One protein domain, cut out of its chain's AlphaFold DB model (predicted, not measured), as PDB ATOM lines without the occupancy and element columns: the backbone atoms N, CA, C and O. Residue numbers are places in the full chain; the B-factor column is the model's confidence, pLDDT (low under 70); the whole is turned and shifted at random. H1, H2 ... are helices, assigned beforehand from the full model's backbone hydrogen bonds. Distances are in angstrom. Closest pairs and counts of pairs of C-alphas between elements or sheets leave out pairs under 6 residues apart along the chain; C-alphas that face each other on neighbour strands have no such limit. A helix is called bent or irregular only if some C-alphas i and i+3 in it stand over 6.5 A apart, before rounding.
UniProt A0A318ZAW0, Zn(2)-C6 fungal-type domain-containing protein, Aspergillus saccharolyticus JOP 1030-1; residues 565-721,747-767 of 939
ATOM      1  N   PHE A 565      32.482 -57.299  12.949       94.56
ATOM      2  CA  PHE A 565      31.380 -58.169  12.523       94.56
ATOM      3  C   PHE A 565      31.910 -59.483  11.923       94.56
ATOM      4  O   PHE A 565      32.868 -59.460  11.145       94.56
ATOM      5  N   GLU A 566      31.287 -60.612  12.269       92.19
ATOM      6  CA  GLU A 566      31.641 -61.958  11.781       92.19
ATOM      7  C   GLU A 566      31.496 -62.109  10.253       92.19
ATOM      8  O   GLU A 566      30.691 -61.415   9.631       92.19
ATOM      9  N   GLU A 567      32.254 -63.031   9.639       90.44
ATOM     10  CA  GLU A 567      32.256 -63.230   8.172       90.44
ATOM     11  C   GLU A 567      30.859 -63.568   7.623       90.44
ATOM     12  O   GLU A 567      30.481 -63.157   6.525       90.44
ATOM     13  N   GLU A 568      30.073 -64.281   8.424       89.19
ATOM     14  CA  GLU A 568      28.710 -64.706   8.141       89.19
ATOM     15  C   GLU A 568      27.714 -63.533   8.017       89.19
ATOM     16  O   GLU A 568      26.717 -63.652   7.303       89.19
ATOM     17  N   THR A 569      27.972 -62.385   8.663       89.56
ATOM     18  CA  THR A 569      27.038 -61.239   8.691       89.56
ATOM     19  C   THR A 569      27.362 -60.143   7.672       89.56
ATOM     20  O   THR A 569      26.611 -59.171   7.558       89.56
ATOM     21  N   TRP A 570      28.419 -60.299   6.864       87.38
ATOM     22  CA  TRP A 570      28.876 -59.287   5.894       87.38
ATOM     23  C   TRP A 570      27.876 -58.954   4.769       87.38
ATOM     24  O   TRP A 570      28.045 -57.942   4.092       87.38
ATOM     25  N   ASN A 571      26.830 -59.766   4.584       86.00
ATOM     26  CA  ASN A 571      25.733 -59.515   3.637       86.00
ATOM     27  C   ASN A 571      24.528 -58.779   4.264       86.00
ATOM     28  O   ASN A 571      23.519 -58.575   3.592       86.00
ATOM     29  N   SER A 572      24.590 -58.410   5.548       89.12
ATOM     30  CA  SER A 572      23.540 -57.629   6.216       89.12
ATOM     31  C   SER A 572      23.578 -56.154   5.800       89.12
ATOM     32  O   SER A 572      24.641 -55.611   5.508       89.12
ATOM     33  N   VAL A 573      22.419 -55.486   5.795       87.44
ATOM     34  CA  VAL A 573      22.279 -54.090   5.326       87.44
ATOM     35  C   VAL A 573      23.182 -53.121   6.103       87.44
ATOM     36  O   VAL A 573      23.807 -52.250   5.501       87.44
ATOM     37  N   GLU A 574      23.311 -53.306   7.422       86.81
ATOM     38  CA  GLU A 574      24.201 -52.499   8.266       86.81
ATOM     39  C   GLU A 574      25.667 -52.633   7.825       86.81
ATOM     40  O   GLU A 574      26.313 -51.634   7.500       86.81
ATOM     41  N   VAL A 575      26.187 -53.863   7.745       88.94
ATOM     42  CA  VAL A 575      27.598 -54.109   7.400       88.94
ATOM     43  C   VAL A 575      27.889 -53.743   5.943       88.94
ATOM     44  O   VAL A 575      28.964 -53.215   5.651       88.94
ATOM     45  N   LEU A 576      26.928 -53.942   5.032       87.56
ATOM     46  CA  LEU A 576      27.032 -53.498   3.643       87.56
ATOM     47  C   LEU A 576      27.187 -51.976   3.541       87.56
ATOM     48  O   LEU A 576      28.068 -51.532   2.810       87.56
ATOM     49  N   SER A 577      26.449 -51.179   4.326       89.12
ATOM     50  CA  SER A 577      26.605 -49.714   4.316       89.12
ATOM     51  C   SER A 577      28.032 -49.267   4.681       89.12
ATOM     52  O   SER A 577      28.615 -48.427   4.001       89.12
ATOM     53  N   ILE A 578      28.657 -49.913   5.675       89.81
ATOM     54  CA  ILE A 578      30.037 -49.644   6.130       89.81
ATOM     55  C   ILE A 578      31.089 -50.236   5.161       89.81
ATOM     56  O   ILE A 578      32.261 -49.849   5.167       89.81
ATOM     57  N   LEU A 579      30.703 -51.194   4.316       86.06
ATOM     58  CA  LEU A 579      31.538 -51.731   3.237       86.06
ATOM     59  C   LEU A 579      31.460 -50.905   1.945       86.06
ATOM     60  O   LEU A 579      32.384 -50.991   1.132       86.06
ATOM     61  N   GLU A 580      30.384 -50.145   1.747       85.88
ATOM     62  CA  GLU A 580      30.114 -49.368   0.533       85.88
ATOM     63  C   GLU A 580      30.497 -47.895   0.671       85.88
ATOM     64  O   GLU A 580      31.142 -47.367  -0.234       85.88
ATOM     65  N   ASP A 581      30.184 -47.256   1.800       89.06
ATOM     66  CA  ASP A 581      30.546 -45.865   2.079       89.06
ATOM     67  C   ASP A 581      32.016 -45.755   2.561       89.06
ATOM     68  O   ASP A 581      32.360 -46.211   3.663       89.06
ATOM     69  N   PRO A 582      32.922 -45.126   1.780       86.19
ATOM     70  CA  PRO A 582      34.323 -44.972   2.163       86.19
ATOM     71  C   PRO A 582      34.547 -44.036   3.356       86.19
ATOM     72  O   PRO A 582      35.596 -44.128   3.994       86.19
ATOM     73  N   GLU A 583      33.626 -43.117   3.638       89.50
ATOM     74  CA  GLU A 583      33.748 -42.060   4.646       89.50
ATOM     75  C   GLU A 583      33.152 -42.504   5.982       89.50
ATOM     76  O   GLU A 583      33.810 -42.376   7.022       89.50
ATOM     77  N   LEU A 584      31.997 -43.176   5.953       90.12
ATOM     78  CA  LEU A 584      31.489 -43.937   7.097       90.12
ATOM     79  C   LEU A 584      32.514 -44.991   7.541       90.12
ATOM     80  O   LEU A 584      32.823 -45.092   8.728       90.12
ATOM     81  N   ARG A 585      33.144 -45.714   6.601       89.69
ATOM     82  CA  ARG A 585      34.209 -46.665   6.953       89.69
ATOM     83  C   ARG A 585      35.421 -45.990   7.603       89.69
ATOM     84  O   ARG A 585      35.952 -46.521   8.577       89.69
ATOM     85  N   ARG A 586      35.874 -44.837   7.092       87.81
ATOM     86  CA  ARG A 586      37.007 -44.079   7.671       87.81
ATOM     87  C   ARG A 586      36.700 -43.546   9.069       87.81
ATOM     88  O   ARG A 586      37.586 -43.574   9.912       87.81
ATOM     89  N   SER A 587      35.487 -43.047   9.305       89.19
ATOM     90  CA  SER A 587      35.088 -42.479  10.601       89.19
ATOM     91  C   SER A 587      34.880 -43.558  11.669       89.19
ATOM     92  O   SER A 587      35.342 -43.390  12.796       89.19
ATOM     93  N   ARG A 588      34.258 -44.691  11.312       91.44
ATOM     94  CA  ARG A 588      34.015 -45.817  12.231       91.44
ATOM     95  C   ARG A 588      35.256 -46.656  12.546       91.44
ATOM     96  O   ARG A 588      35.383 -47.132  13.666       91.44
ATOM     97  N   LEU A 589      36.176 -46.842  11.595       93.62
ATOM     98  CA  LEU A 589      37.332 -47.748  11.736       93.62
ATOM     99  C   LEU A 589      38.659 -46.992  11.970       93.62
ATOM    100  O   LEU A 589      39.696 -47.329  11.388       93.62
ATOM    101  N   LYS A 590      38.612 -45.959  12.821       92.88
ATOM    102  CA  LYS A 590      39.725 -45.059  13.172       92.88
ATOM    103  C   LYS A 590      40.264 -45.373  14.575       92.88
ATOM    104  O   LYS A 590      39.493 -45.423  15.526       92.88
ATOM    105  N   LEU A 591      41.585 -45.544  14.696       94.00
ATOM    106  CA  LEU A 591      42.267 -45.847  15.966       94.00
ATOM    107  C   LEU A 591      42.018 -44.765  17.033       94.00
ATOM    108  O   LEU A 591      42.068 -43.576  16.711       94.00
ATOM    109  N   THR A 592      41.854 -45.158  18.302       95.75
ATOM    110  CA  THR A 592      41.655 -44.240  19.444       95.75
ATOM    111  C   THR A 592      42.740 -43.170  19.515       95.75
ATOM    112  O   THR A 592      42.433 -41.994  19.674       95.75
ATOM    113  N   ILE A 593      44.008 -43.541  19.310       93.31
ATOM    114  CA  ILE A 593      45.149 -42.611  19.351       93.31
ATOM    115  C   ILE A 593      45.104 -41.503  18.274       93.31
ATOM    116  O   ILE A 593      45.815 -40.504  18.385       93.31
ATOM    117  N   LEU A 594      44.277 -41.667  17.236       92.69
ATOM    118  CA  LEU A 594      44.086 -40.698  16.152       92.69
ATOM    119  C   LEU A 594      42.766 -39.918  16.269       92.69
ATOM    120  O   LEU A 594      42.495 -39.064  15.423       92.69
ATOM    121  N   GLN A 595      41.920 -40.232  17.253       94.56
ATOM    122  CA  GLN A 595      40.603 -39.623  17.432       94.56
ATOM    123  C   GLN A 595      40.630 -38.398  18.350       94.56
ATOM    124  O   GLN A 595      41.446 -38.280  19.259       94.56
ATOM    125  N   THR A 596      39.689 -37.494  18.100       94.69
ATOM    126  CA  THR A 596      39.239 -36.474  19.056       94.69
ATOM    127  C   THR A 596      38.223 -37.071  20.034       94.69
ATOM    128  O   THR A 596      37.567 -38.063  19.715       94.69
ATOM    129  N   ASP A 597      38.022 -36.440  21.192       92.44
ATOM    130  CA  ASP A 597      37.084 -36.928  22.218       92.44
ATOM    131  C   ASP A 597      35.645 -37.077  21.681       92.44
ATOM    132  O   ASP A 597      34.943 -38.035  22.005       92.44
ATOM    133  N   MET A 598      35.232 -36.182  20.773       93.75
ATOM    134  CA  MET A 598      33.932 -36.236  20.092       93.75
ATOM    135  C   MET A 598      33.815 -37.451  19.151       93.75
ATOM    136  O   MET A 598      32.806 -38.162  19.168       93.75
ATOM    137  N   GLU A 599      34.852 -37.742  18.356       95.06
ATOM    138  CA  GLU A 599      34.901 -38.957  17.526       95.06
ATOM    139  C   GLU A 599      34.927 -40.221  18.395       95.06
ATOM    140  O   GLU A 599      34.276 -41.212  18.059       95.06
ATOM    141  N   ALA A 600      35.637 -40.186  19.523       94.75
ATOM    142  CA  ALA A 600      35.748 -41.314  20.436       94.75
ATOM    143  C   ALA A 600      34.414 -41.633  21.125       94.75
ATOM    144  O   ALA A 600      34.010 -42.795  21.113       94.75
ATOM    145  N   ALA A 601      33.683 -40.627  21.616       94.38
ATOM    146  CA  ALA A 601      32.325 -40.790  22.141       94.38
ATOM    147  C   ALA A 601      31.344 -41.299  21.064       94.38
ATOM    148  O   ALA A 601      30.589 -42.247  21.293       94.38
ATOM    149  N   THR A 602      31.416 -40.744  19.848       94.88
ATOM    150  CA  THR A 602      30.619 -41.198  18.689       94.88
ATOM    151  C   THR A 602      30.930 -42.651  18.303       94.88
ATOM    152  O   THR A 602      30.051 -43.375  17.825       94.88
ATOM    153  N   THR A 603      32.170 -43.095  18.521       95.12
ATOM    154  CA  THR A 603      32.621 -44.476  18.292       95.12
ATOM    155  C   THR A 603      32.155 -45.408  19.410       95.12
ATOM    156  O   THR A 603      31.615 -46.465  19.106       95.12
ATOM    157  N   ALA A 604      32.284 -45.007  20.680       94.50
ATOM    158  CA  ALA A 604      31.822 -45.774  21.841       94.50
ATOM    159  C   ALA A 604      30.319 -46.086  21.761       94.50
ATOM    160  O   ALA A 604      29.915 -47.234  21.917       94.50
ATOM    161  N   SER A 605      29.506 -45.079  21.419       95.25
ATOM    162  CA  SER A 605      28.056 -45.219  21.226       95.25
ATOM    163  C   SER A 605      27.692 -46.279  20.172       95.25
ATOM    164  O   SER A 605      26.778 -47.074  20.374       95.25
ATOM    165  N   TRP A 606      28.453 -46.361  19.076       94.81
ATOM    166  CA  TRP A 606      28.238 -47.356  18.019       94.81
ATOM    167  C   TRP A 606      28.788 -48.747  18.366       94.81
ATOM    168  O   TRP A 606      28.105 -49.744  18.136       94.81
ATOM    169  N   LEU A 607      29.967 -48.841  18.988       95.69
ATOM    170  CA  LEU A 607      30.494 -50.125  19.471       95.69
ATOM    171  C   LEU A 607      29.590 -50.740  20.555       95.69
ATOM    172  O   LEU A 607      29.513 -51.961  20.661       95.69
ATOM    173  N   ALA A 608      28.846 -49.916  21.302       93.81
ATOM    174  CA  ALA A 608      27.807 -50.364  22.229       93.81
ATOM    175  C   ALA A 608      26.526 -50.890  21.544       93.81
ATOM    176  O   ALA A 608      25.772 -51.620  22.188       93.81
ATOM    177  N   THR A 609      26.277 -50.568  20.264       93.75
ATOM    178  CA  THR A 609      25.194 -51.181  19.464       93.75
ATOM    179  C   THR A 609      25.616 -52.462  18.741       93.75
ATOM    180  O   THR A 609      24.756 -53.257  18.367       93.75
ATOM    181  N   CYS A 610      26.920 -52.702  18.562       93.00
ATOM    182  CA  CYS A 610      27.422 -53.924  17.936       93.00
ATOM    183  C   CYS A 610      27.167 -55.162  18.815       93.00
ATOM    184  O   CYS A 610      27.430 -55.162  20.019       93.00
ATOM    185  N   ALA A 611      26.715 -56.258  18.200       92.50
ATOM    186  CA  ALA A 611      26.539 -57.530  18.893       92.50
ATOM    187  C   ALA A 611      27.897 -58.101  19.372       92.50
ATOM    188  O   ALA A 611      28.845 -58.150  18.576       92.50
ATOM    189  N   PRO A 612      28.011 -58.573  20.633       94.00
ATOM    190  CA  PRO A 612      29.217 -59.232  21.130       94.00
ATOM    191  C   PRO A 612      29.632 -60.405  20.234       94.00
ATOM    192  O   PRO A 612      28.857 -61.328  19.997       94.00
ATOM    193  N   SER A 613      30.856 -60.351  19.713       94.38
ATOM    194  CA  SER A 613      31.405 -61.312  18.756       94.38
ATOM    195  C   SER A 613      32.941 -61.365  18.815       94.38
ATOM    196  O   SER A 613      33.571 -60.363  19.174       94.38
ATOM    197  N   PRO A 614      33.572 -62.484  18.405       94.25
ATOM    198  CA  PRO A 614      35.024 -62.577  18.230       94.25
ATOM    199  C   PRO A 614      35.615 -61.417  17.418       94.25
ATOM    200  O   PRO A 614      36.641 -60.856  17.793       94.25
ATOM    201  N   SER A 615      34.937 -60.992  16.347       95.75
ATOM    202  CA  SER A 615      35.348 -59.850  15.523       95.75
ATOM    203  C   SER A 615      35.333 -58.505  16.269       95.75
ATOM    204  O   SER A 615      36.236 -57.691  16.067       95.75
ATOM    205  N   LEU A 616      34.351 -58.259  17.146       96.88
ATOM    206  CA  LEU A 616      34.297 -57.055  17.990       96.88
ATOM    207  C   LEU A 616      35.390 -57.071  19.073       96.88
ATOM    208  O   LEU A 616      36.039 -56.053  19.308       96.88
ATOM    209  N   TYR A 617      35.655 -58.232  19.677       97.25
ATOM    210  CA  TYR A 617      36.797 -58.431  20.577       97.25
ATOM    211  C   TYR A 617      38.140 -58.166  19.868       97.25
ATOM    212  O   TYR A 617      38.962 -57.403  20.378       97.25
ATOM    213  N   PHE A 618      38.339 -58.711  18.662       97.94
ATOM    214  CA  PHE A 618      39.537 -58.488  17.844       97.94
ATOM    215  C   PHE A 618      39.739 -56.999  17.516       97.94
ATOM    216  O   PHE A 618      40.847 -56.484  17.652       97.94
ATOM    217  N   HIS A 619      38.671 -56.280  17.156       97.75
ATOM    218  CA  HIS A 619      38.704 -54.832  16.923       97.75
ATOM    219  C   HIS A 619      39.199 -54.050  18.154       97.75
ATOM    220  O   HIS A 619      40.108 -53.226  18.037       97.75
ATOM    221  N   LEU A 620      38.650 -54.340  19.340       98.19
ATOM    222  CA  LEU A 620      39.042 -53.689  20.598       98.19
ATOM    223  C   LEU A 620      40.496 -54.003  20.987       98.19
ATOM    224  O   LEU A 620      41.221 -53.100  21.410       98.19
ATOM    225  N   LEU A 621      40.930 -55.255  20.806       97.94
ATOM    226  CA  LEU A 621      42.291 -55.717  21.099       97.94
ATOM    227  C   LEU A 621      43.339 -55.040  20.199       97.94
ATOM    228  O   LEU A 621      44.388 -54.616  20.685       97.94
ATOM    229  N   VAL A 622      43.052 -54.903  18.900       97.38
ATOM    230  CA  VAL A 622      43.920 -54.203  17.937       97.38
ATOM    231  C   VAL A 622      44.090 -52.731  18.310       97.38
ATOM    232  O   VAL A 622      45.214 -52.224  18.317       97.38
ATOM    233  N   ASP A 623      42.999 -52.047  18.659       97.38
ATOM    234  CA  ASP A 623      43.048 -50.632  19.027       97.38
ATOM    235  C   ASP A 623      43.844 -50.410  20.328       97.38
ATOM    236  O   ASP A 623      44.733 -49.555  20.365       97.38
ATOM    237  N   LEU A 624      43.638 -51.256  21.349       97.94
ATOM    238  CA  LEU A 624      44.419 -51.249  22.596       97.94
ATOM    239  C   LEU A 624      45.912 -51.498  22.352       97.94
ATOM    240  O   LEU A 624      46.769 -50.818  22.924       97.94
ATOM    241  N   CYS A 625      46.236 -52.458  21.485       96.38
ATOM    242  CA  CYS A 625      47.611 -52.758  21.105       96.38
ATOM    243  C   CYS A 625      48.287 -51.549  20.433       96.38
ATOM    244  O   CYS A 625      49.445 -51.257  20.722       96.38
ATOM    245  N   SER A 626      47.553 -50.767  19.630       95.12
ATOM    246  CA  SER A 626      48.090 -49.536  19.029       95.12
ATOM    247  C   SER A 626      48.447 -48.457  20.063       95.12
ATOM    248  O   SER A 626      49.482 -47.796  19.938       95.12
ATOM    249  N   ILE A 627      47.644 -48.317  21.126       95.62
ATOM    250  CA  ILE A 627      47.931 -47.409  22.249       95.62
ATOM    251  C   ILE A 627      49.151 -47.925  23.023       95.62
ATOM    252  O   ILE A 627      50.066 -47.158  23.319       95.62
ATOM    253  N   THR A 628      49.200 -49.232  23.285       94.75
ATOM    254  CA  THR A 628      50.303 -49.906  23.992       94.75
ATOM    255  C   THR A 628      51.631 -49.748  23.249       94.75
ATOM    256  O   THR A 628      52.640 -49.395  23.860       94.75
ATOM    257  N   GLN A 629      51.647 -49.897  21.921       92.00
ATOM    258  CA  GLN A 629      52.869 -49.670  21.151       92.00
ATOM    259  C   GLN A 629      53.280 -48.197  21.130       92.00
ATOM    260  O   GLN A 629      54.472 -47.896  21.160       92.00
ATOM    261  N   ALA A 630      52.331 -47.259  21.109       91.19
ATOM    262  CA  ALA A 630      52.658 -45.841  21.208       91.19
ATOM    263  C   ALA A 630      53.249 -45.474  22.581       91.19
ATOM    264  O   ALA A 630      54.169 -44.663  22.642       91.19
ATOM    265  N   ILE A 631      52.785 -46.112  23.661       91.06
ATOM    266  CA  ILE A 631      53.388 -46.019  24.999       91.06
ATOM    267  C   ILE A 631      54.848 -46.492  24.948       91.06
ATOM    268  O   ILE A 631      55.743 -45.731  25.315       91.06
ATOM    269  N   ILE A 632      55.113 -47.687  24.403       88.75
ATOM    270  CA  ILE A 632      56.478 -48.225  24.248       88.75
ATOM    271  C   ILE A 632      57.351 -47.270  23.408       88.75
ATOM    272  O   ILE A 632      58.368 -46.770  23.890       88.75
ATOM    273  N   ASN A 633      56.909 -46.919  22.196       85.69
ATOM    274  CA  ASN A 633      57.641 -46.064  21.254       85.69
ATOM    275  C   ASN A 633      57.898 -44.633  21.760       85.69
ATOM    276  O   ASN A 633      58.813 -43.974  21.259       85.69
ATOM    277  N   ARG A 634      57.095 -44.101  22.692       84.62
ATOM    278  CA  ARG A 634      57.174 -42.690  23.124       84.62
ATOM    279  C   ARG A 634      57.619 -42.484  24.569       84.62
ATOM    280  O   ARG A 634      57.914 -41.341  24.919       84.62
ATOM    281  N   ILE A 635      57.704 -43.540  25.376       83.12
ATOM    282  CA  ILE A 635      58.255 -43.485  26.739       83.12
ATOM    283  C   ILE A 635      59.624 -44.167  26.803       83.12
ATOM    284  O   ILE A 635      60.557 -43.567  27.322       83.12
ATOM    285  N   TYR A 636      59.775 -45.358  26.217       78.94
ATOM    286  CA  TYR A 636      60.983 -46.189  26.348       78.94
ATOM    287  C   TYR A 636      61.965 -46.076  25.169       78.94
ATOM    288  O   TYR A 636      62.943 -46.814  25.106       78.94
ATOM    289  N   SER A 637      61.723 -45.190  24.200       71.12
ATOM    290  CA  SER A 637      62.618 -45.041  23.047       71.12
ATOM    291  C   SER A 637      63.799 -44.109  23.320       71.12
ATOM    292  O   SER A 637      63.737 -43.223  24.168       71.12
ATOM    293  N   ILE A 638      64.842 -44.225  22.489       62.69
ATOM    294  CA  ILE A 638      66.040 -43.361  22.488       62.69
ATOM    295  C   ILE A 638      65.697 -41.855  22.399       62.69
ATOM    296  O   ILE A 638      66.494 -41.010  22.802       62.69
ATOM    297  N   GLN A 639      64.512 -41.494  21.891       57.16
ATOM    298  CA  GLN A 639      64.045 -40.106  21.909       57.16
ATOM    299  C   GLN A 639      63.620 -39.651  23.312       57.16
ATOM    300  O   GLN A 639      63.932 -38.521  23.670       57.16
ATOM    301  N   GLY A 640      62.993 -40.523  24.115       55.56
ATOM    302  CA  GLY A 640      62.663 -40.251  25.520       55.56
ATOM    303  C   GLY A 640      63.887 -39.818  26.326       55.56
ATOM    304  O   GLY A 640      63.809 -38.830  27.042       55.56
ATOM    305  N   LEU A 641      65.044 -40.435  26.052       55.16
ATOM    306  CA  LEU A 641      66.345 -40.103  26.653       55.16
ATOM    307  C   LEU A 641      66.853 -38.679  26.366       55.16
ATOM    308  O   LEU A 641      67.826 -38.223  26.959       55.16
ATOM    309  N   ARG A 642      66.243 -37.987  25.399       59.41
ATOM    310  CA  ARG A 642      66.567 -36.606  25.004       59.41
ATOM    311  C   ARG A 642      65.475 -35.617  25.396       59.41
ATOM    312  O   ARG A 642      65.646 -34.412  25.211       59.41
ATOM    313  N   ASP A 643      64.342 -36.124  25.865       64.44
ATOM    314  CA  ASP A 643      63.198 -35.335  26.275       64.44
ATOM    315  C   ASP A 643      63.303 -35.077  27.783       64.44
ATOM    316  O   ASP A 643      63.616 -35.967  28.565       64.44
ATOM    317  N   ARG A 644      63.027 -33.849  28.223       67.44
ATOM    318  CA  ARG A 644      63.054 -33.510  29.654       67.44
ATOM    319  C   ARG A 644      62.010 -34.339  30.400       67.44
ATOM    320  O   ARG A 644      60.916 -34.549  29.874       67.44
ATOM    321  N   ALA A 645      62.269 -34.690  31.657       70.44
ATOM    322  CA  ALA A 645      61.341 -35.481  32.468       70.44
ATOM    323  C   ALA A 645      59.890 -34.927  32.502       70.44
ATOM    324  O   ALA A 645      58.937 -35.698  32.477       70.44
ATOM    325  N   SER A 646      59.683 -33.606  32.426       75.12
ATOM    326  CA  SER A 646      58.338 -33.006  32.300       75.12
ATOM    327  C   SER A 646      57.612 -33.317  30.976       75.12
ATOM    328  O   SER A 646      56.383 -33.377  30.933       75.12
ATOM    329  N   GLN A 647      58.345 -33.561  29.885       79.81
ATOM    330  CA  GLN A 647      57.798 -34.020  28.603       79.81
ATOM    331  C   GLN A 647      57.417 -35.508  28.666       79.81
ATOM    332  O   GLN A 647      56.401 -35.899  28.088       79.81
ATOM    333  N   VAL A 648      58.182 -36.319  29.405       79.56
ATOM    334  CA  VAL A 648      57.841 -37.717  29.714       79.56
ATOM    335  C   VAL A 648      56.560 -37.781  30.553       79.56
ATOM    336  O   VAL A 648      55.622 -38.487  30.194       79.56
ATOM    337  N   GLU A 649      56.453 -36.971  31.606       83.62
ATOM    338  CA  GLU A 649      55.261 -36.880  32.465       83.62
ATOM    339  C   GLU A 649      54.015 -36.438  31.684       83.62
ATOM    340  O   GLU A 649      52.932 -37.005  31.856       83.62
ATOM    341  N   HIS A 650      54.161 -35.481  30.761       86.69
ATOM    342  CA  HIS A 650      53.088 -35.092  29.844       86.69
ATOM    343  C   HIS A 650      52.649 -36.253  28.932       86.69
ATOM    344  O   HIS A 650      51.448 -36.443  28.722       86.69
ATOM    345  N   ARG A 651      53.585 -37.070  28.423       88.75
ATOM    346  CA  ARG A 651      53.251 -38.281  27.652       88.75
ATOM    347  C   ARG A 651      52.529 -39.314  28.507       88.75
ATOM    348  O   ARG A 651      51.522 -39.840  28.044       88.75
ATOM    349  N   ILE A 652      52.976 -39.557  29.741       90.31
ATOM    350  CA  ILE A 652      52.308 -40.490  30.661       90.31
ATOM    351  C   ILE A 652      50.844 -40.068  30.870       90.31
ATOM    352  O   ILE A 652      49.938 -40.866  30.638       90.31
ATOM    353  N   ARG A 653      50.596 -38.788  31.188       91.62
ATOM    354  CA  ARG A 653      49.232 -38.239  31.338       91.62
ATOM    355  C   ARG A 653      48.399 -38.362  30.058       91.62
ATOM    356  O   ARG A 653      47.237 -38.755  30.124       91.62
ATOM    357  N   LYS A 654      48.984 -38.069  28.887       93.69
ATOM    358  CA  LYS A 654      48.307 -38.238  27.590       93.69
ATOM    359  C   LYS A 654      47.866 -39.690  27.382       93.69
ATOM    360  O   LYS A 654      46.738 -39.925  26.950       93.69
ATOM    361  N   TYR A 655      48.739 -40.656  27.658       95.38
ATOM    362  CA  TYR A 655      48.446 -42.063  27.407       95.38
ATOM    363  C   TYR A 655      47.517 -42.696  28.451       95.38
ATOM    364  O   TYR A 655      46.695 -43.511  28.047       95.38
ATOM    365  N   ASP A 656      47.525 -42.273  29.723       94.12
ATOM    366  CA  ASP A 656      46.500 -42.710  30.694       94.12
ATOM    367  C   ASP A 656      45.106 -42.227  30.257       94.12
ATOM    368  O   ASP A 656      44.179 -43.029  30.160       94.12
ATOM    369  N   ASN A 657      44.979 -40.962  29.831       94.25
ATOM    370  CA  ASN A 657      43.736 -40.458  29.239       94.25
ATOM    371  C   ASN A 657      43.340 -41.222  27.958       94.25
ATOM    372  O   ASN A 657      42.170 -41.526  27.752       94.25
ATOM    373  N   THR A 658      44.309 -41.591  27.112       96.56
ATOM    374  CA  THR A 658      44.048 -42.378  25.889       96.56
ATOM    375  C   THR A 658      43.539 -43.790  26.223       96.56
ATOM    376  O   THR A 658      42.614 -44.275  25.574       96.56
ATOM    377  N   LEU A 659      44.092 -44.436  27.257       96.00
ATOM    378  CA  LEU A 659      43.626 -45.737  27.752       96.00
ATOM    379  C   LEU A 659      42.236 -45.642  28.401       96.00
ATOM    380  O   LEU A 659      41.405 -46.513  28.161       96.00
ATOM    381  N   ARG A 660      41.936 -44.566  29.141       93.75
ATOM    382  CA  ARG A 660      40.588 -44.287  29.671       93.75
ATOM    383  C   ARG A 660      39.555 -44.082  28.558       93.75
ATOM    384  O   ARG A 660      38.472 -44.660  28.616       93.75
ATOM    385  N   ILE A 661      39.900 -43.335  27.506       95.19
ATOM    386  CA  ILE A 661      39.048 -43.162  26.317       95.19
ATOM    387  C   ILE A 661      38.796 -44.499  25.607       95.19
ATOM    388  O   ILE A 661      37.683 -44.742  25.138       95.19
ATOM    389  N   TRP A 662      39.792 -45.388  25.552       96.88
ATOM    390  CA  TRP A 662      39.593 -46.749  25.054       96.88
ATOM    391  C   TRP A 662      38.686 -47.579  25.981       96.88
ATOM    392  O   TRP A 662      37.784 -48.254  25.488       96.88
ATOM    393  N   LEU A 663      38.843 -47.485  27.306       95.12
ATOM    394  CA  LEU A 663      38.009 -48.220  28.267       95.12
ATOM    395  C   LEU A 663      36.521 -47.843  28.143       95.12
ATOM    396  O   LEU A 663      35.667 -48.727  28.165       95.12
ATOM    397  N   MET A 664      36.208 -46.563  27.904       93.06
ATOM    398  CA  MET A 664      34.836 -46.095  27.636       93.06
ATOM    399  C   MET A 664      34.198 -46.708  26.372       93.06
ATOM    400  O   MET A 664      32.977 -46.673  26.229       93.06
ATOM    401  N   LYS A 665      34.989 -47.277  25.451       94.69
ATOM    402  CA  LYS A 665      34.492 -47.970  24.248       94.69
ATOM    403  C   LYS A 665      34.192 -49.450  24.470       94.69
ATOM    404  O   LYS A 665      33.591 -50.063  23.590       94.69
ATOM    405  N   VAL A 666      34.620 -50.036  25.591       94.94
ATOM    406  CA  VAL A 666      34.430 -51.463  25.878       94.94
ATOM    407  C   VAL A 666      32.940 -51.730  26.154       94.94
ATOM    408  O   VAL A 666      32.413 -51.242  27.158       94.94
ATOM    409  N   PRO A 667      32.228 -52.501  25.304       93.50
ATOM    410  CA  PRO A 667      30.784 -52.681  25.442       93.50
ATOM    411  C   PRO A 667      30.405 -53.397  26.749       93.50
ATOM    412  O   PRO A 667      31.202 -54.181  27.274       93.50
ATOM    413  N   PRO A 668      29.168 -53.231  27.266       89.88
ATOM    414  CA  PRO A 668      28.768 -53.763  28.574       89.88
ATOM    415  C   PRO A 668      28.973 -55.276  28.778       89.88
ATOM    416  O   PRO A 668      29.135 -55.716  29.917       89.88
ATOM    417  N   ALA A 669      28.984 -56.074  27.705       90.50
ATOM    418  CA  ALA A 669      29.293 -57.505  27.758       90.50
ATOM    419  C   ALA A 669      30.762 -57.791  28.132       90.50
ATOM    420  O   ALA A 669      31.033 -58.741  28.867       90.50
ATOM    421  N   TYR A 670      31.699 -56.958  27.676       93.12
ATOM    422  CA  TYR A 670      33.146 -57.120  27.862       93.12
ATOM    423  C   TYR A 670      33.726 -56.243  28.977       93.12
ATOM    424  O   TYR A 670      34.928 -56.283  29.220       93.12
ATOM    425  N   ARG A 671      32.897 -55.448  29.659       91.00
ATOM    426  CA  ARG A 671      33.336 -54.550  30.731       91.00
ATOM    427  C   ARG A 671      33.824 -55.325  31.965       91.00
ATOM    428  O   ARG A 671      33.211 -56.323  32.349       91.00
ATOM    429  N   PHE A 672      34.906 -54.838  32.575       92.62
ATOM    430  CA  PHE A 672      35.637 -55.485  33.677       92.62
ATOM    431  C   PHE A 672      36.019 -54.537  34.837       92.62
ATOM    432  O   PHE A 672      36.854 -54.894  35.664       92.62
ATOM    433  N   THR A 673      35.424 -53.340  34.907       89.62
ATOM    434  CA  THR A 673      35.598 -52.380  36.015       89.62
ATOM    435  C   THR A 673      34.251 -51.947  36.595       89.62
ATOM    436  O   THR A 673      33.229 -51.982  35.900       89.62
ATOM    437  N   VAL A 674      34.252 -51.502  37.860       76.19
ATOM    438  CA  VAL A 674      33.047 -51.048  38.588       76.19
ATOM    439  C   VAL A 674      32.424 -49.793  37.955       76.19
ATOM    440  O   VAL A 674      31.203 -49.686  37.867       76.19
ATOM    441  N   GLY A 675      33.250 -48.858  37.477       72.38
ATOM    442  CA  GLY A 675      32.830 -47.597  36.852       72.38
ATOM    443  C   GLY A 675      33.901 -47.039  35.912       72.38
ATOM    444  O   GLY A 675      34.926 -47.680  35.694       72.38
ATOM    445  N   ASP A 676      33.668 -45.872  35.301       65.50
ATOM    446  CA  ASP A 676      34.606 -45.279  34.319       65.50
ATOM    447  C   ASP A 676      35.841 -44.628  34.967       65.50
ATOM    448  O   ASP A 676      36.856 -44.410  34.310       65.50
ATOM    449  N   ASN A 677      35.761 -44.351  36.272       64.44
ATOM    450  CA  ASN A 677      36.842 -43.769  37.071       64.44
ATOM    451  C   ASN A 677      37.504 -44.762  38.040       64.44
ATOM    452  O   ASN A 677      38.476 -44.384  38.692       64.44
ATOM    453  N   ASP A 678      36.992 -45.992  38.144       73.12
ATOM    454  CA  ASP A 678      37.565 -47.040  38.992       73.12
ATOM    455  C   ASP A 678      38.401 -48.007  38.146       73.12
ATOM    456  O   ASP A 678      37.934 -48.541  37.140       73.12
ATOM    457  N   ASP A 679      39.642 -48.220  38.577       74.69
ATOM    458  CA  ASP A 679      40.597 -49.128  37.948       74.69
ATOM    459  C   ASP A 679      40.479 -50.567  38.484       74.69
ATOM    460  O   ASP A 679      41.076 -51.472  37.900       74.69
ATOM    461  N   ALA A 680      39.748 -50.809  39.578       85.38
ATOM    462  CA  ALA A 680      39.628 -52.132  40.184       85.38
ATOM    463  C   ALA A 680      38.940 -53.142  39.249       85.38
ATOM    464  O   ALA A 680      37.867 -52.880  38.694       85.38
ATOM    465  N   TYR A 681      39.544 -54.328  39.110       89.12
ATOM    466  CA  TYR A 681      38.942 -55.428  38.355       89.12
ATOM    467  C   TYR A 681      37.686 -55.943  39.065       89.12
ATOM    468  O   TYR A 681      37.750 -56.412  40.205       89.12
ATOM    469  N   TRP A 682      36.547 -55.890  38.376       86.50
ATOM    470  CA  TRP A 682      35.270 -56.366  38.894       86.50
ATOM    471  C   TRP A 682      34.322 -56.805  37.775       86.50
ATOM    472  O   TRP A 682      34.229 -56.173  36.722       86.50
ATOM    473  N   VAL A 683      33.575 -57.884  38.023       81.19
ATOM    474  CA  VAL A 683      32.613 -58.463  37.076       81.19
ATOM    475  C   VAL A 683      31.302 -58.773  37.808       81.19
ATOM    476  O   VAL A 683      31.335 -59.504  38.801       81.19
ATOM    477  N   PRO A 684      30.136 -58.286  37.331       77.56
ATOM    478  CA  PRO A 684      28.843 -58.657  37.900       77.56
ATOM    479  C   PRO A 684      28.619 -60.172  37.824       77.56
ATOM    480  O   PRO A 684      28.818 -60.761  36.761       77.56
ATOM    481  N   GLN A 685      28.120 -60.787  38.901       75.75
ATOM    482  CA  GLN A 685      27.832 -62.232  38.953       75.75
ATOM    483  C   GLN A 685      26.968 -62.706  37.768       75.75
ATOM    484  O   GLN A 685      27.284 -63.698  37.121       75.75
ATOM    485  N   SER A 686      25.954 -61.923  37.388       68.81
ATOM    486  CA  SER A 686      25.068 -62.195  36.245       68.81
ATOM    487  C   SER A 686      25.739 -62.166  34.861       68.81
ATOM    488  O   SER A 686      25.092 -62.506  33.871       68.81
ATOM    489  N   ARG A 687      27.012 -61.759  34.758       68.69
ATOM    490  CA  ARG A 687      27.785 -61.724  33.504       68.69
ATOM    491  C   ARG A 687      29.005 -62.644  33.494       68.69
ATOM    492  O   ARG A 687      29.627 -62.751  32.440       68.69
ATOM    493  N   GLN A 688      29.346 -63.299  34.607       68.44
ATOM    494  CA  GLN A 688      30.593 -64.069  34.743       68.44
ATOM    495  C   GLN A 688      30.791 -65.051  33.576       68.44
ATOM    496  O   GLN A 688      31.731 -64.874  32.806       68.44
ATOM    497  N   ASN A 689      29.826 -65.944  33.342       73.81
ATOM    498  CA  ASN A 689      29.933 -67.040  32.365       73.81
ATOM    499  C   ASN A 689      29.742 -66.630  30.884       73.81
ATOM    500  O   ASN A 689      29.922 -67.455  29.991       73.81
ATOM    501  N   LEU A 690      29.324 -65.392  30.590       82.94
ATOM    502  CA  LEU A 690      29.080 -64.925  29.216       82.94
ATOM    503  C   LEU A 690      30.270 -64.101  28.733       82.94
ATOM    504  O   LEU A 690      30.554 -63.058  29.316       82.94
ATOM    505  N   TYR A 691      30.935 -64.537  27.660       89.31
ATOM    506  CA  TYR A 691      32.132 -63.883  27.100       89.31
ATOM    507  C   TYR A 691      33.251 -63.642  28.131       89.31
ATOM    508  O   TYR A 691      33.944 -62.620  28.112       89.31
ATOM    509  N   GLU A 692      33.397 -64.576  29.078       91.19
ATOM    510  CA  GLU A 692      34.410 -64.535  30.139       91.19
ATOM    511  C   GLU A 692      35.821 -64.379  29.559       91.19
ATOM    512  O   GLU A 692      36.635 -63.614  30.073       91.19
ATOM    513  N   ARG A 693      36.080 -65.070  28.447       92.94
ATOM    514  CA  ARG A 693      37.362 -65.118  27.754       92.94
ATOM    515  C   ARG A 693      37.750 -63.790  27.117       92.94
ATOM    516  O   ARG A 693      38.861 -63.302  27.325       92.94
ATOM    517  N   GLU A 694      36.842 -63.200  26.345       94.38
ATOM    518  CA  GLU A 694      37.045 -61.915  25.679       94.38
ATOM    519  C   GLU A 694      37.250 -60.816  26.728       94.38
ATOM    520  O   GLU A 694      38.208 -60.046  26.639       94.38
ATOM    521  N   ARG A 695      36.410 -60.806  27.776       94.12
ATOM    522  CA  ARG A 695      36.516 -59.896  28.926       94.12
ATOM    523  C   ARG A 695      37.863 -60.026  29.637       94.12
ATOM    524  O   ARG A 695      38.555 -59.025  29.798       94.12
ATOM    525  N   SER A 696      38.240 -61.236  30.049       94.44
ATOM    526  CA  SER A 696      39.482 -61.496  30.789       94.44
ATOM    527  C   SER A 696      40.717 -61.168  29.957       94.44
ATOM    528  O   SER A 696      41.656 -60.557  30.460       94.44
ATOM    529  N   SER A 697      40.701 -61.494  28.663       95.81
ATOM    530  CA  SER A 697      41.791 -61.157  27.744       95.81
ATOM    531  C   SER A 697      41.950 -59.642  27.577       95.81
ATOM    532  O   SER A 697      43.069 -59.142  27.669       95.81
ATOM    533  N   LEU A 698      40.849 -58.899  27.399       97.25
ATOM    534  CA  LEU A 698      40.880 -57.433  27.328       97.25
ATOM    535  C   LEU A 698      41.322 -56.797  28.656       97.25
ATOM    536  O   LEU A 698      42.109 -55.854  28.630       97.25
ATOM    537  N   ALA A 699      40.885 -57.333  29.800       96.88
ATOM    538  CA  ALA A 699      41.307 -56.879  31.126       96.88
ATOM    539  C   ALA A 699      42.821 -57.052  31.329       96.88
ATOM    540  O   ALA A 699      43.516 -56.098  31.675       96.88
ATOM    541  N   ILE A 700      43.352 -58.247  31.047       97.62
ATOM    542  CA  ILE A 700      44.784 -58.556  31.161       97.62
ATOM    543  C   ILE A 700      45.609 -57.638  30.249       97.62
ATOM    544  O   ILE A 700      46.579 -57.038  30.711       97.62
ATOM    545  N   SER A 701      45.208 -57.459  28.985       97.75
ATOM    546  CA  SER A 701      45.893 -56.539  28.067       97.75
ATOM    547  C   SER A 701      45.812 -55.073  28.518       97.75
ATOM    548  O   SER A 701      46.797 -54.348  28.385       97.75
ATOM    549  N   TYR A 702      44.686 -54.624  29.083       97.69
ATOM    550  CA  TYR A 702      44.516 -53.247  29.568       97.69
ATOM    551  C   TYR A 702      45.405 -52.961  30.783       97.69
ATOM    552  O   TYR A 702      46.148 -51.976  30.795       97.69
ATOM    553  N   TYR A 703      45.396 -53.845  31.783       97.69
ATOM    554  CA  TYR A 703      46.268 -53.693  32.946       97.69
ATOM    555  C   TYR A 703      47.745 -53.849  32.576       97.69
ATOM    556  O   TYR A 703      48.566 -53.110  33.110       97.69
ATOM    557  N   SER A 704      48.085 -54.707  31.610       97.69
ATOM    558  CA  SER A 704      49.439 -54.797  31.049       97.69
ATOM    559  C   SER A 704      49.896 -53.478  30.410       97.69
ATOM    560  O   SER A 704      50.993 -52.988  30.699       97.69
ATOM    561  N   ALA A 705      49.030 -52.831  29.620       97.12
ATOM    562  CA  ALA A 705      49.305 -51.517  29.044       97.12
ATOM    563  C   ALA A 705      49.512 -50.438  30.126       97.12
ATOM    564  O   ALA A 705      50.419 -49.614  30.002       97.12
ATOM    565  N   ARG A 706      48.734 -50.469  31.222       95.69
ATOM    566  CA  ARG A 706      48.893 -49.535  32.353       95.69
ATOM    567  C   ARG A 706      50.120 -49.806  33.220       95.69
ATOM    568  O   ARG A 706      50.781 -48.851  33.619       95.69
ATOM    569  N   ILE A 707      50.478 -51.068  33.464       95.00
ATOM    570  CA  ILE A 707      51.754 -51.419  34.109       95.00
ATOM    571  C   ILE A 707      52.899 -50.871  33.255       95.00
ATOM    572  O   ILE A 707      53.735 -50.135  33.766       95.00
ATOM    573  N   THR A 708      52.885 -51.134  31.944       93.69
ATOM    574  CA  THR A 708      53.893 -50.634  30.992       93.69
ATOM    575  C   THR A 708      53.978 -49.101  30.987       93.69
ATOM    576  O   THR A 708      55.077 -48.551  30.973       93.69
ATOM    577  N   LEU A 709      52.844 -48.402  31.053       93.31
ATOM    578  CA  LEU A 709      52.760 -46.939  31.109       93.31
ATOM    579  C   LEU A 709      53.336 -46.342  32.403       93.31
ATOM    580  O   LEU A 709      54.079 -45.363  32.355       93.31
ATOM    581  N   CYS A 710      52.966 -46.904  33.553       91.38
ATOM    582  CA  CYS A 710      53.252 -46.321  34.865       91.38
ATOM    583  C   CYS A 710      54.550 -46.841  35.511       91.38
ATOM    584  O   CYS A 710      55.056 -46.216  36.446       91.38
ATOM    585  N   ARG A 711      55.111 -47.955  35.016       87.62
ATOM    586  CA  ARG A 711      56.327 -48.604  35.541       87.62
ATOM    587  C   ARG A 711      57.514 -47.677  35.813       87.62
ATOM    588  O   ARG A 711      58.094 -47.825  36.887       87.62
ATOM    589  N   PRO A 712      57.883 -46.728  34.927       82.19
ATOM    590  CA  PRO A 712      59.094 -45.920  35.101       82.19
ATOM    591  C   PRO A 712      59.110 -45.065  36.377       82.19
ATOM    592  O   PRO A 712      60.156 -44.557  36.764       82.19
ATOM    593  N   CYS A 713      57.967 -44.913  37.052       80.75
ATOM    594  CA  CYS A 713      57.854 -44.170  38.302       80.75
ATOM    595  C   CYS A 713      58.026 -45.018  39.581       80.75
ATOM    596  O   CYS A 713      57.963 -44.451  40.667       80.75
ATOM    597  N   LEU A 714      58.236 -46.341  39.491       74.25
ATOM    598  CA  LEU A 714      58.289 -47.255  40.653       74.25
ATOM    599  C   LEU A 714      59.539 -47.139  41.559       74.25
ATOM    600  O   LEU A 714      59.597 -47.825  42.574       74.25
ATOM    601  N   THR A 715      60.550 -46.343  41.207       62.88
ATOM    602  CA  THR A 715      61.914 -46.469  41.764       62.88
ATOM    603  C   THR A 715      62.222 -45.541  42.949       62.88
ATOM    604  O   THR A 715      61.528 -44.545  43.173       62.88
ATOM    605  N   ARG A 716      63.283 -45.857  43.722       50.56
ATOM    606  CA  ARG A 716      63.609 -45.251  45.040       50.56
ATOM    607  C   ARG A 716      63.499 -43.712  45.106       50.56
ATOM    608  O   ARG A 716      62.960 -43.203  46.085       50.56
ATOM    609  N   SER A 717      63.929 -42.957  44.085       43.25
ATOM    610  CA  SER A 717      63.817 -41.478  44.076       43.25
ATOM    611  C   SER A 717      62.377 -40.939  44.073       43.25
ATOM    612  O   SER A 717      62.167 -39.784  44.436       43.25
ATOM    613  N   GLY A 718      61.374 -41.742  43.704       39.34
ATOM    614  CA  GLY A 718      59.966 -41.386  43.885       39.34
ATOM    615  C   GLY A 718      59.509 -41.477  45.345       39.34
ATOM    616  O   GLY A 718      58.760 -40.622  45.803       39.34
ATOM    617  N   LEU A 719      59.984 -42.473  46.095       47.19
ATOM    618  CA  LEU A 719      59.435 -42.874  47.399       47.19
ATOM    619  C   LEU A 719      60.045 -42.136  48.612       47.19
ATOM    620  O   LEU A 719      59.760 -42.484  49.757       47.19
ATOM    621  N   LYS A 720      60.875 -41.107  48.390       38.28
ATOM    622  CA  LYS A 720      61.555 -40.362  49.462       38.28
ATOM    623  C   LYS A 720      60.565 -39.602  50.367       38.28
ATOM    624  O   LYS A 720      59.912 -38.663  49.927       38.28
ATOM    625  N   SER A 721      60.561 -39.978  51.650       35.12
ATOM    626  CA  SER A 721      60.007 -39.277  52.825       35.12
ATOM    627  C   SER A 721      58.499 -38.950  52.865       35.12
ATOM    628  O   SER A 721      57.980 -38.112  52.137       35.12
ATOM    629  N   GLN A 747      55.101 -35.822  43.830       77.81
ATOM    630  CA  GLN A 747      53.694 -36.232  43.921       77.81
ATOM    631  C   GLN A 747      53.246 -37.025  42.685       77.81
ATOM    632  O   GLN A 747      52.678 -38.106  42.841       77.81
ATOM    633  N   PHE A 748      53.562 -36.554  41.472       83.81
ATOM    634  CA  PHE A 748      53.204 -37.263  40.238       83.81
ATOM    635  C   PHE A 748      53.914 -38.620  40.097       83.81
ATOM    636  O   PHE A 748      53.262 -39.615  39.773       83.81
ATOM    637  N   ARG A 749      55.224 -38.700  40.390       77.94
ATOM    638  CA  ARG A 749      55.953 -39.986  40.404       77.94
ATOM    639  C   ARG A 749      55.284 -40.980  41.370       77.94
ATOM    640  O   ARG A 749      55.002 -42.111  40.984       77.94
ATOM    641  N   ASN A 750      54.928 -40.541  42.581       80.00
ATOM    642  CA  ASN A 750      54.207 -41.368  43.559       80.00
ATOM    643  C   ASN A 750      52.790 -41.769  43.108       80.00
ATOM    644  O   ASN A 750      52.328 -42.865  43.420       80.00
ATOM    645  N   GLU A 751      52.058 -40.899  42.411       85.31
ATOM    646  CA  GLU A 751      50.739 -41.227  41.855       85.31
ATOM    647  C   GLU A 751      50.844 -42.360  40.824       85.31
ATOM    648  O   GLU A 751      50.152 -43.374  40.934       85.31
ATOM    649  N   MET A 752      51.772 -42.233  39.872       87.25
ATOM    650  CA  MET A 752      51.987 -43.238  38.832       87.25
ATOM    651  C   MET A 752      52.527 -44.553  39.407       87.25
ATOM    652  O   MET A 752      52.047 -45.617  39.021       87.25
ATOM    653  N   ALA A 753      53.431 -44.508  40.394       86.31
ATOM    654  CA  ALA A 753      53.883 -45.702  41.112       86.31
ATOM    655  C   ALA A 753      52.701 -46.486  41.716       86.31
ATOM    656  O   ALA A 753      52.550 -47.684  41.460       86.31
ATOM    657  N   ARG A 754      51.798 -45.803  42.437       85.56
ATOM    658  CA  ARG A 754      50.588 -46.424  43.007       85.56
ATOM    659  C   ARG A 754      49.644 -46.959  41.924       85.56
ATOM    660  O   ARG A 754      49.082 -48.035  42.103       85.56
ATOM    661  N   ASN A 755      49.487 -46.266  40.794       89.81
ATOM    662  CA  ASN A 755      48.645 -46.734  39.684       89.81
ATOM    663  C   ASN A 755      49.243 -47.955  38.954       89.81
ATOM    664  O   ASN A 755      48.494 -48.829  38.510       89.81
ATOM    665  N   CYS A 756      50.573 -48.082  38.913       92.69
ATOM    666  CA  CYS A 756      51.259 -49.290  38.452       92.69
ATOM    667  C   CYS A 756      50.949 -50.490  39.367       92.69
ATOM    668  O   CYS A 756      50.479 -51.524  38.894       92.69
ATOM    669  N   VAL A 757      51.101 -50.322  40.689       91.75
ATOM    670  CA  VAL A 757      50.796 -51.363  41.694       91.75
ATOM    671  C   VAL A 757      49.310 -51.745  41.693       91.75
ATOM    672  O   VAL A 757      48.985 -52.933  41.729       91.75
ATOM    673  N   ARG A 758      48.394 -50.771  41.575       92.31
ATOM    674  CA  ARG A 758      46.948 -51.015  41.392       92.31
ATOM    675  C   ARG A 758      46.665 -51.855  40.147       92.31
ATOM    676  O   ARG A 758      45.857 -52.780  40.212       92.31
ATOM    677  N   SER A 759      47.338 -51.561  39.037       95.19
ATOM    678  CA  SER A 759      47.173 -52.296  37.778       95.19
ATOM    679  C   SER A 759      47.735 -53.720  37.878       95.19
ATOM    680  O   SER A 759      47.070 -54.657  37.448       95.19
ATOM    681  N   ALA A 760      48.882 -53.918  38.538       96.12
ATOM    682  CA  ALA A 760      49.422 -55.246  38.848       96.12
ATOM    683  C   ALA A 760      48.476 -56.073  39.741       96.12
ATOM    684  O   ALA A 760      48.152 -57.215  39.415       96.12
ATOM    685  N   CYS A 761      47.958 -55.482  40.824       95.62
ATOM    686  CA  CYS A 761      46.979 -56.134  41.697       95.62
ATOM    687  C   CYS A 761      45.666 -56.463  40.967       95.62
ATOM    688  O   CYS A 761      45.065 -57.503  41.233       95.62
ATOM    689  N   SER A 762      45.226 -55.613  40.035       95.62
ATOM    690  CA  SER A 762      44.006 -55.841  39.247       95.62
ATOM    691  C   SER A 762      44.202 -56.925  38.182       95.62
ATOM    692  O   SER A 762      43.333 -57.777  38.037       95.62
ATOM    693  N   LEU A 763      45.370 -56.988  37.529       97.00
ATOM    694  CA  LEU A 763      45.743 -58.081  36.621       97.00
ATOM    695  C   LEU A 763      45.743 -59.432  37.354       97.00
ATOM    696  O   LEU A 763      45.096 -60.378  36.911       97.00
ATOM    697  N   LEU A 764      46.385 -59.508  38.525       97.12
ATOM    698  CA  LEU A 764      46.382 -60.714  39.368       97.12
ATOM    699  C   LEU A 764      44.992 -61.033  39.957       97.12
ATOM    700  O   LEU A 764      44.722 -62.179  40.322       97.12
ATOM    701  N   SER A 765      44.073 -60.063  39.989       95.19
ATOM    702  CA  SER A 765      42.669 -60.278  40.366       95.19
ATOM    703  C   SER A 765      41.817 -60.909  39.259       95.19
ATOM    704  O   SER A 765      40.770 -61.458  39.585       95.19
ATOM    705  N   VAL A 766      42.263 -60.901  37.992       95.12
ATOM    706  CA  VAL A 766      41.574 -61.604  36.886       95.12
ATOM    707  C   VAL A 766      41.635 -63.124  37.062       95.12
ATOM    708  O   VAL A 766      40.699 -63.831  36.700       95.12
ATOM    709  N   LEU A 767      42.724 -63.635  37.642       95.31
ATOM    710  CA  LEU A 767      42.899 -65.060  37.924       95.31
ATOM    711  C   LEU A 767      41.977 -65.523  39.075       95.31
ATOM    712  O   LEU A 767      41.809 -64.776  40.043       95.31
TER     713      LEU A 767
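What this domain is: This is residues 565 to 721 and 747 to 767 of the 939 residues of the protein "Zn(2)-C6 fungal-type domain-containing protein" of Aspergillus saccharolyticus JOP 1030-1 (UniProt A0A318ZAW0). Three long helices, H4, H5 and H6, form an up-and-down bundle, each running against the one before it, and a fourth, H7, packs on H6 away from H4. Toward one end of the elongated whole the short H1 and H2 meet in a corner, with H3 between H2 and H5. The printed part has 178 residues, with seven named helices, H1 to H7 along the chain, and no named strand: all helix. It is compact, with a radius of gyration of the C-alphas of 17.9 A and spans of 61 by 39 by 23 A.

How they stand to each other: H1, residues 573 to 580, and H2, residues 582 to 588, only just touch, only at the corner, with 3 pairs of C-alphas within 8 A. H3, residues 597 to 607, is close to but not clearly touching H2; their closest C-alphas, of Arg 588 and Thr 603, are 6.4 A apart. H4, residues 614 to 635, and H5, residues 645 to 663, touch as a hairpin at a shallow tilt of 5 degrees; their closest C-alphas, of Ile 635 and Val 648, are 6.5 A apart. The hub H6, residues 692 to 713, touches H4, closest at the C-alphas of Thr 628 and Ala 705, 5.4 A. H7, residues 747 to 766, touches H6 at 25 degrees, opposite ways, closest at the C-alphas of Ile 707 and Cys 756, 4.9 A. Every O i to N i+4 pair is within hydrogen-bond range in H1, H2, H4, H5 and H7, against 6 of 7 in H3 and 16 of 18 in H6.

Where its parts are: H1 begins at C-alpha 573 (22.279, -54.090, 5.326). H4, H5, H6 and H7 measure 31.3, 26.9, 32.1 and 29.0 A; H7 ends at C-alpha 766 (41.574, -61.604, 36.886). H6 is irregular, with C-alphas 709 and 712 7.6 A apart.

The domain as a whole: Residues 722 to 746 are not printed, and C-alphas 721 and 747 are 11.3 A apart. The link from H5 to H6 is long, 28 residues. Residues 638 to 644, 676 to 677, 686 to 688 and 715 to 721 have pLDDT under 70.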